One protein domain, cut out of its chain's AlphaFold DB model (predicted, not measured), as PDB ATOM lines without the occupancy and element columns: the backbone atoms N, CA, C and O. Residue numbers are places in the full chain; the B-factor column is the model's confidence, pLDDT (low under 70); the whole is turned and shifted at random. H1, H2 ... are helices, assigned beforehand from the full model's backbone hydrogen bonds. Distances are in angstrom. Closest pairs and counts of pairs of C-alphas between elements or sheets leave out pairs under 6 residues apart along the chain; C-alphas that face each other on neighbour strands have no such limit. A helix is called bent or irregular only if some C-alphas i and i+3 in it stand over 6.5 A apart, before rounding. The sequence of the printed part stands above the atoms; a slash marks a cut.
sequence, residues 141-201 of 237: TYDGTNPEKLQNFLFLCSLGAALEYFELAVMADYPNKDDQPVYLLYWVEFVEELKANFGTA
ATOM      1  N   THR A 141     228.597 179.152  36.899       65.88
ATOM      2  CA  THR A 141     228.054 177.822  36.607       65.88
ATOM      3  C   THR A 141     229.198 176.979  36.079       65.88
ATOM      4  O   THR A 141     229.766 177.285  35.033       65.88
ATOM      5  N   TYR A 142     229.590 175.971  36.855       68.06
ATOM      6  CA  TYR A 142     230.697 175.103  36.509       68.06
ATOM      7  C   TYR A 142     230.397 174.425  35.167       68.06
ATOM      8  O   TYR A 142     229.443 173.662  35.048       68.06
ATOM      9  N   ASP A 143     231.194 174.734  34.148       75.31
ATOM     10  CA  ASP A 143     231.003 174.278  32.767       75.31
ATOM     11  C   ASP A 143     231.801 173.005  32.436       75.31
ATOM     12  O   ASP A 143     231.828 172.569  31.287       75.31
ATOM     13  N   GLY A 144     232.469 172.404  33.428       68.62
ATOM     14  CA  GLY A 144     233.274 171.194  33.246       68.62
ATOM     15  C   GLY A 144     234.664 171.421  32.650       68.62
ATOM     16  O   GLY A 144     235.426 170.466  32.544       68.62
ATOM     17  N   THR A 145     235.036 172.648  32.269       76.00
ATOM     18  CA  THR A 145     236.302 172.874  31.542       76.00
ATOM     19  C   THR A 145     237.522 173.082  32.434       76.00
ATOM     20  O   THR A 145     238.649 172.920  31.965       76.00
ATOM     21  N   ASN A 146     237.332 173.437  33.709       77.06
ATOM     22  CA  ASN A 146     238.438 173.735  34.616       77.06
ATOM     23  C   ASN A 146     238.288 173.028  35.975       77.06
ATOM     24  O   ASN A 146     237.551 173.538  36.817       77.06
ATOM     25  N   PRO A 147     239.043 171.956  36.267       70.56
ATOM     26  CA  PRO A 147     238.932 171.228  37.534       70.56
ATOM     27  C   PRO A 147     239.190 172.095  38.783       70.56
ATOM     28  O   PRO A 147     238.613 171.834  39.837       70.56
ATOM     29  N   GLU A 148     239.956 173.189  38.685       75.19
ATOM     30  CA  GLU A 148     240.150 174.129  39.805       75.19
ATOM     31  C   GLU A 148     238.858 174.885  40.163       75.19
ATOM     32  O   GLU A 148     238.628 175.240  41.323       75.19
ATOM     33  N   LYS A 149     237.971 175.125  39.183       80.56
ATOM     34  CA  LYS A 149     236.643 175.701  39.449       80.56
ATOM     35  C   LYS A 149     235.753 174.713  40.206       80.56
ATOM     36  O   LYS A 149     235.000 175.159  41.069       80.56
ATOM     37  N   LEU A 150     235.864 173.407  39.939       74.56
ATOM     38  CA  LEU A 150     235.131 172.371  40.678       74.56
ATOM     39  C   LEU A 150     235.581 172.328  42.134       74.56
ATOM     40  O   LEU A 150     234.752 172.314  43.036       74.56
ATOM     41  N   GLN A 151     236.893 172.382  42.364       71.12
ATOM     42  CA  GLN A 151     237.453 172.388  43.711       71.12
ATOM     43  C   GLN A 151     237.007 173.625  44.505       71.12
ATOM     44  O   GLN A 151     236.568 173.505  45.649       71.12
ATOM     45  N   ASN A 152     237.030 174.811  43.886       75.06
ATOM     46  CA  ASN A 152     236.506 176.030  44.507       75.06
ATOM     47  C   ASN A 152     234.991 175.963  44.758       75.06
ATOM     48  O   ASN A 152     234.526 176.473  45.775       75.06
ATOM     49  N   PHE A 153     234.223 175.340  43.861       74.50
ATOM     50  CA  PHE A 153     232.784 175.138  44.032       74.50
ATOM     51  C   PHE A 153     232.483 174.200  45.207       74.50
ATOM     52  O   PHE A 153     231.714 174.564  46.092       74.50
ATOM     53  N   LEU A 154     233.151 173.044  45.268       72.31
ATOM     54  CA  LEU A 154     233.066 172.098  46.383       72.31
ATOM     55  C   LEU A 154     233.393 172.778  47.718       72.31
ATOM     56  O   LEU A 154     232.656 172.622  48.692       72.31
ATOM     57  N   PHE A 155     234.448 173.598  47.736       69.06
ATOM     58  CA  PHE A 155     234.851 174.374  48.907       69.06
ATOM     59  C   PHE A 155     233.807 175.434  49.305       69.06
ATOM     60  O   PHE A 155     233.485 175.581  50.484       69.06
ATOM     61  N   LEU A 156     233.229 176.153  48.334       70.44
ATOM     62  CA  LEU A 156     232.182 177.159  48.565       70.44
ATOM     63  C   LEU A 156     230.869 176.545  49.063       70.44
ATOM     64  O   LEU A 156     230.193 177.143  49.903       70.44
ATOM     65  N   CYS A 157     230.513 175.356  48.581       64.88
ATOM     66  CA  CYS A 157     229.266 174.686  48.931       64.88
ATOM     67  C   CYS A 157     229.202 174.203  50.387       64.88
ATOM     68  O   CYS A 157     228.143 173.741  50.802       64.88
ATOM     69  N   SER A 158     230.271 174.345  51.188       58.09
ATOM     70  CA  SER A 158     230.291 173.934  52.607       58.09
ATOM     71  C   SER A 158     229.793 172.497  52.812       58.09
ATOM     72  O   SER A 158     229.200 172.164  53.838       58.09
ATOM     73  N   LEU A 159     230.005 171.653  51.804       63.53
ATOM     74  CA  LEU A 159     229.608 170.257  51.763       63.53
ATOM     75  C   LEU A 159     230.530 169.479  52.707       63.53
ATOM     76  O   LEU A 159     231.444 168.829  52.237       63.53
ATOM     77  N   GLY A 160     230.358 169.595  54.026       68.44
ATOM     78  CA  GLY A 160     231.294 169.039  55.014       68.44
ATOM     79  C   GLY A 160     231.621 167.561  54.766       68.44
ATOM     80  O   GLY A 160     232.707 167.239  54.298       68.44
ATOM     81  N   ALA A 161     230.654 166.673  55.007       67.50
ATOM     82  CA  ALA A 161     230.845 165.229  54.834       67.50
ATOM     83  C   ALA A 161     231.058 164.803  53.367       67.50
ATOM     84  O   ALA A 161     231.714 163.797  53.113       67.50
ATOM     85  N   ALA A 162     230.535 165.561  52.394       75.06
ATOM     86  CA  ALA A 162     230.749 165.224  50.988       75.06
ATOM     87  C   ALA A 162     232.131 165.636  50.480       75.06
ATOM     88  O   ALA A 162     232.687 164.954  49.625       75.06
ATOM     89  N   LEU A 163     232.726 166.691  51.042       79.31
ATOM     90  CA  LEU A 163     234.110 167.055  50.763       79.31
ATOM     91  C   LEU A 163     235.046 165.924  51.153       79.31
ATOM     92  O   LEU A 163     235.847 165.555  50.315       79.31
ATOM     93  N   GLU A 164     234.907 165.320  52.335       81.88
ATOM     94  CA  GLU A 164     235.776 164.203  52.743       81.88
ATOM     95  C   GLU A 164     235.702 163.019  51.761       81.88
ATOM     96  O   GLU A 164     236.716 162.390  51.456       81.88
ATOM     97  N   TYR A 165     234.513 162.751  51.211       84.56
ATOM     98  CA  TYR A 165     234.309 161.709  50.203       84.56
ATOM     99  C   TYR A 165     235.000 162.044  48.874       84.56
ATOM    100  O   TYR A 165     235.729 161.221  48.319       84.56
ATOM    101  N   PHE A 166     234.804 163.263  48.363       85.56
ATOM    102  CA  PHE A 166     235.366 163.678  47.076       85.56
ATOM    103  C   PHE A 166     236.836 164.104  47.161       85.56
ATOM    104  O   PHE A 166     237.535 164.037  46.158       85.56
ATOM    105  N   GLU A 167     237.336 164.504  48.328       85.50
ATOM    106  CA  GLU A 167     238.717 164.944  48.550       85.50
ATOM    107  C   GLU A 167     239.701 163.824  48.220       85.50
ATOM    108  O   GLU A 167     240.687 164.075  47.530       85.50
ATOM    109  N   LEU A 168     239.389 162.579  48.598       84.31
ATOM    110  CA  LEU A 168     240.214 161.421  48.246       84.31
ATOM    111  C   LEU A 168     240.375 161.272  46.729       84.31
ATOM    112  O   LEU A 168     241.475 161.009  46.251       84.31
ATOM    113  N   ALA A 169     239.286 161.449  45.981       86.50
ATOM    114  CA  ALA A 169     239.288 161.327  44.530       86.50
ATOM    115  C   ALA A 169     239.910 162.558  43.853       86.50
ATOM    116  O   ALA A 169     240.642 162.429  42.885       86.50
ATOM    117  N   VAL A 170     239.671 163.766  44.364       85.38
ATOM    118  CA  VAL A 170     240.227 165.006  43.796       85.38
ATOM    119  C   VAL A 170     241.736 165.109  44.031       85.38
ATOM    120  O   VAL A 170     242.451 165.629  43.178       85.38
ATOM    121  N   MET A 171     242.231 164.626  45.174       85.19
ATOM    122  CA  MET A 171     243.656 164.663  45.520       85.19
ATOM    123  C   MET A 171     244.451 163.460  45.006       85.19
ATOM    124  O   MET A 171     245.680 163.466  45.104       85.19
ATOM    125  N   ALA A 172     243.787 162.427  44.487       87.75
ATOM    126  CA  ALA A 172     244.464 161.270  43.928       87.75
ATOM    127  C   ALA A 172     245.230 161.654  42.652       87.75
ATOM    128  O   ALA A 172     244.684 162.237  41.714       87.75
ATOM    129  N   ASP A 173     246.514 161.300  42.618       88.94
ATOM    130  CA  ASP A 173     247.345 161.458  41.429       88.94
ATOM    131  C   ASP A 173     247.110 160.250  40.514       88.94
ATOM    132  O   ASP A 173     247.698 159.182  40.701       88.94
ATOM    133  N   TYR A 174     246.161 160.384  39.584       87.94
ATOM    134  CA  TYR A 174     245.829 159.328  38.632       87.94
ATOM    135  C   TYR A 174     246.888 159.277  37.522       87.94
ATOM    136  O   TYR A 174     246.970 160.211  36.715       87.94
ATOM    137  N   PRO A 175     247.692 158.198  37.432       88.69
ATOM    138  CA  PRO A 175     248.764 158.101  36.443       88.69
ATOM    139  C   PRO A 175     248.225 158.031  35.009       88.69
ATOM    140  O   PRO A 175     248.923 158.436  34.076       88.69
ATOM    141  N   ASN A 176     246.990 157.553  34.826       90.94
ATOM    142  CA  ASN A 176     246.286 157.558  33.551       90.94
ATOM    143  C   ASN A 176     244.938 158.291  33.657       90.94
ATOM    144  O   ASN A 176     244.270 158.263  34.688       90.94
ATOM    145  N   LYS A 177     244.518 158.932  32.560       81.31
ATOM    146  CA  LYS A 177     243.219 159.611  32.452       81.31
ATOM    147  C   LYS A 177     242.045 158.638  32.476       81.31
ATOM    148  O   LYS A 177     240.967 159.025  32.908       81.31
ATOM    149  N   ASP A 178     242.279 157.395  32.071       88.31
ATOM    150  CA  ASP A 178     241.265 156.339  32.087       88.31
ATOM    151  C   ASP A 178     240.966 155.820  33.505       88.31
ATOM    152  O   ASP A 178     239.906 155.243  33.731       88.31
ATOM    153  N   ASP A 179     241.871 156.053  34.464       89.88
ATOM    154  CA  ASP A 179     241.696 155.647  35.866       89.88
ATOM    155  C   ASP A 179     240.958 156.714  36.693       89.88
ATOM    156  O   ASP A 179     240.560 156.459  37.833       89.88
ATOM    157  N   GLN A 180     240.787 157.924  36.144       89.69
ATOM    158  CA  GLN A 180     240.101 159.010  36.830       89.69
ATOM    159  C   GLN A 180     238.588 158.728  36.856       89.69
ATOM    160  O   GLN A 180     238.002 158.443  35.808       89.69
ATOM    161  N   PRO A 181     237.920 158.837  38.019       91.31
ATOM    162  CA  PRO A 181     236.491 158.595  38.097       91.31
ATOM    163  C   PRO A 181     235.719 159.534  37.170       91.31
ATOM    164  O   PRO A 181     235.958 160.743  37.126       91.31
ATOM    165  N   VAL A 182     234.756 158.960  36.449       90.94
ATOM    166  CA  VAL A 182     233.971 159.640  35.407       90.94
ATOM    167  C   VAL A 182     233.238 160.867  35.963       90.94
ATOM    168  O   VAL A 182     233.159 161.901  35.298       90.94
ATOM    169  N   TYR A 183     232.800 160.802  37.223       89.88
ATOM    170  CA  TYR A 183     232.159 161.911  37.924       89.88
ATOM    171  C   TYR A 183     233.077 163.123  38.160       89.88
ATOM    172  O   TYR A 183     232.581 164.208  38.426       89.88
ATOM    173  N   LEU A 184     234.406 163.005  38.054       88.38
ATOM    174  CA  LEU A 184     235.306 164.172  38.089       88.38
ATOM    175  C   LEU A 184     235.466 164.838  36.718       88.38
ATOM    176  O   LEU A 184     235.894 165.989  36.637       88.38
ATOM    177  N   LEU A 185     235.139 164.115  35.646       87.81
ATOM    178  CA  LEU A 185     235.280 164.576  34.266       87.81
ATOM    179  C   LEU A 185     233.987 165.201  33.735       87.81
ATOM    180  O   LEU A 185     234.041 166.146  32.949       87.81
ATOM    181  N   TYR A 186     232.829 164.707  34.177       87.00
ATOM    182  CA  TYR A 186     231.527 165.144  33.682       87.00
ATOM    183  C   TYR A 186     230.626 165.628  34.817       87.00
ATOM    184  O   TYR A 186     230.358 164.914  35.778       87.00
ATOM    185  N   TRP A 187     230.094 166.844  34.666       83.56
ATOM    186  CA  TRP A 187     229.220 167.460  35.668       83.56
ATOM    187  C   TRP A 187     227.932 166.668  35.935       83.56
ATOM    188  O   TRP A 187     227.467 166.610  37.067       83.56
ATOM    189  N   VAL A 188     227.344 166.056  34.904       87.12
ATOM    190  CA  VAL A 188     226.116 165.260  35.063       87.12
ATOM    191  C   VAL A 188     226.372 164.067  35.987       87.12
ATOM    192  O   VAL A 188     225.648 163.886  36.959       87.12
ATOM    193  N   GLU A 189     227.463 163.346  35.741       91.12
ATOM    194  CA  GLU A 189     227.914 162.195  36.532       91.12
ATOM    195  C   GLU A 189     228.279 162.614  37.964       91.12
ATOM    196  O   GLU A 189     227.910 161.946  38.922       91.12
ATOM    197  N   PHE A 190     228.917 163.780  38.138       88.31
ATOM    198  CA  PHE A 190     229.151 164.378  39.458       88.31
ATOM    199  C   PHE A 190     227.862 164.567  40.262       88.31
ATOM    200  O   PHE A 190     227.790 164.206  41.435       88.31
ATOM    201  N   VAL A 191     226.833 165.143  39.638       84.31
ATOM    202  CA  VAL A 191     225.548 165.395  40.299       84.31
ATOM    203  C   VAL A 191     224.825 164.086  40.619       84.31
ATOM    204  O   VAL A 191     224.178 164.000  41.665       84.31
ATOM    205  N   GLU A 192     224.910 163.079  39.750       88.25
ATOM    206  CA  GLU A 192     224.332 161.756  40.004       88.25
ATOM    207  C   GLU A 192     225.045 161.031  41.147       88.25
ATOM    208  O   GLU A 192     224.373 160.575  42.071       88.25
ATOM    209  N   GLU A 193     226.378 161.025  41.163       91.25
ATOM    210  CA  GLU A 193     227.181 160.449  42.247       91.25
ATOM    211  C   GLU A 193     226.881 161.136  43.588       91.25
ATOM    212  O   GLU A 193     226.722 160.485  44.624       91.25
ATOM    213  N   LEU A 194     226.741 162.465  43.576       87.12
ATOM    214  CA  LEU A 194     226.406 163.239  44.768       87.12
ATOM    215  C   LEU A 194     225.005 162.884  45.285       87.12
ATOM    216  O   LEU A 194     224.832 162.673  46.483       87.12
ATOM    217  N   LYS A 195     224.014 162.742  44.397       85.06
ATOM    218  CA  LYS A 195     222.668 162.279  44.774       85.06
ATOM    219  C   LYS A 195     222.661 160.832  45.262       85.06
ATOM    220  O   LYS A 195     221.888 160.513  46.158       85.06
ATOM    221  N   ALA A 196     223.488 159.965  44.685       88.06
ATOM    222  CA  ALA A 196     223.560 158.558  45.061       88.06
ATOM    223  C   ALA A 196     224.156 158.368  46.464       88.06
ATOM    224  O   ALA A 196     223.634 157.573  47.243       88.06
ATOM    225  N   ASN A 197     225.208 159.119  46.809       87.12
ATOM    226  CA  ASN A 197     225.912 158.965  48.088       87.12
ATOM    227  C   ASN A 197     225.330 159.819  49.225       87.12
ATOM    228  O   ASN A 197     225.373 159.405  50.381       87.12
ATOM    229  N   PHE A 198     224.786 161.000  48.918       82.75
ATOM    230  CA  PHE A 198     224.269 161.942  49.926       82.75
ATOM    231  C   PHE A 198     222.744 162.050  49.921       82.75
ATOM    232  O   PHE A 198     222.173 162.808  50.703       82.75
ATOM    233  N   GLY A 199     222.089 161.272  49.060       79.25
ATOM    234  CA  GLY A 199     220.660 161.338  48.825       79.25
ATOM    235  C   GLY A 199     220.276 162.529  47.951       79.25
ATOM    236  O   GLY A 199     220.981 163.536  47.825       79.25
ATOM    237  N   THR A 200     219.092 162.450  47.355       67.06
ATOM    238  CA  THR A 200     218.376 163.678  47.029       67.06
ATOM    239  C   THR A 200     218.024 164.317  48.358       67.06
ATOM    240  O   THR A 200     217.276 163.710  49.119       67.06
ATOM    241  N   ALA A 201     218.534 165.517  48.640       64.31
ATOM    242  CA  ALA A 201     217.919 166.365  49.649       64.31
ATOM    243  C   ALA A 201     216.484 166.604  49.174       64.31
ATOM    244  O   ALA A 201     216.241 167.496  48.357       64.31
TER     245      ALA A 201
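Overview. This is residues 141 to 201 of the 237 residues of an uncharacterized protein of Sphaerobolus stellatus (strain SS14) (UniProt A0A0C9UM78). Two 12-residue helices, H2 and H4, make a V, with their nearest ends at Ala 162 and Phe 198; short H3 lies toward its wide end, and H1 runs loosely side by side with H2, away from H4. The link from H2 to H3 loops out past the wide end to Pro 175, opposite the tail at Ala 201. The printed part has 61 residues with four named helices, H1 to H4 in chain order, and no named strand: all helix. It is compact, with a radius of gyration of the C-alphas of 11.3 A, yet elongated, spanning 34 by 21 by 19 A.

Along the chain. Find C-alpha 160 at (231.294, 169.039, 55.014); from there H2, residues 160 to 171, runs 16.2 A. H2 is neither bent nor irregular, but only just: C-alphas 165 and 168 are 6.2 A apart. Before it, H1, residues 147 to 156, starts at C-alpha 147 (238.932, 171.228, 37.534) and runs 14.2 A. After it look for H3, residues 182 to 185, and H4, residues 187 to 198, which runs 16.1 A to C-alpha 198 at (224.269, 161.942, 49.926).

Arrangement. Start from H2: it only just touches H1, with 3 pairs of C-alphas within 8 A, the closest those of Leu 154 and Leu 163 at 6.8 A. The two form a helical hairpin, opposite ways at a shallow tilt of 18 degrees. H2 and H4 are close but not clearly touching, the closest C-alphas being those of Ala 162 and Phe 198 at 7.3 A; they run opposite ways at a steep tilt of 48 degrees. H2 and H3 are also close but not clearly touching, at 7.6 A between the C-alphas of Val 170 and Leu 184. H3 and H4 touch only at the corner, H4 with residues 189 to 193 alone; their closest C-alphas, Tyr 183 and Phe 190, are 4.2 A apart. H1 and H4 are apart. In H1 and H4 every O i to N i+4 pair is within hydrogen-bond range, in H2 4 of 8; H3 is too short for such a pair.

Size, cuts and confidence. Look for the two C-alphas farthest apart at Pro 175 and Ala 201, 34.6 A. The printed part has no cut and no long link; H1 to H2 and H3 to H4 are tight, and H2 to H3 is short, with 10 residues. In the B-factor column the mean pLDDT of the printed part is 80.4, and residues 141 to 142, 144, 155, 157 to 161 and 200 to 201 are under 70.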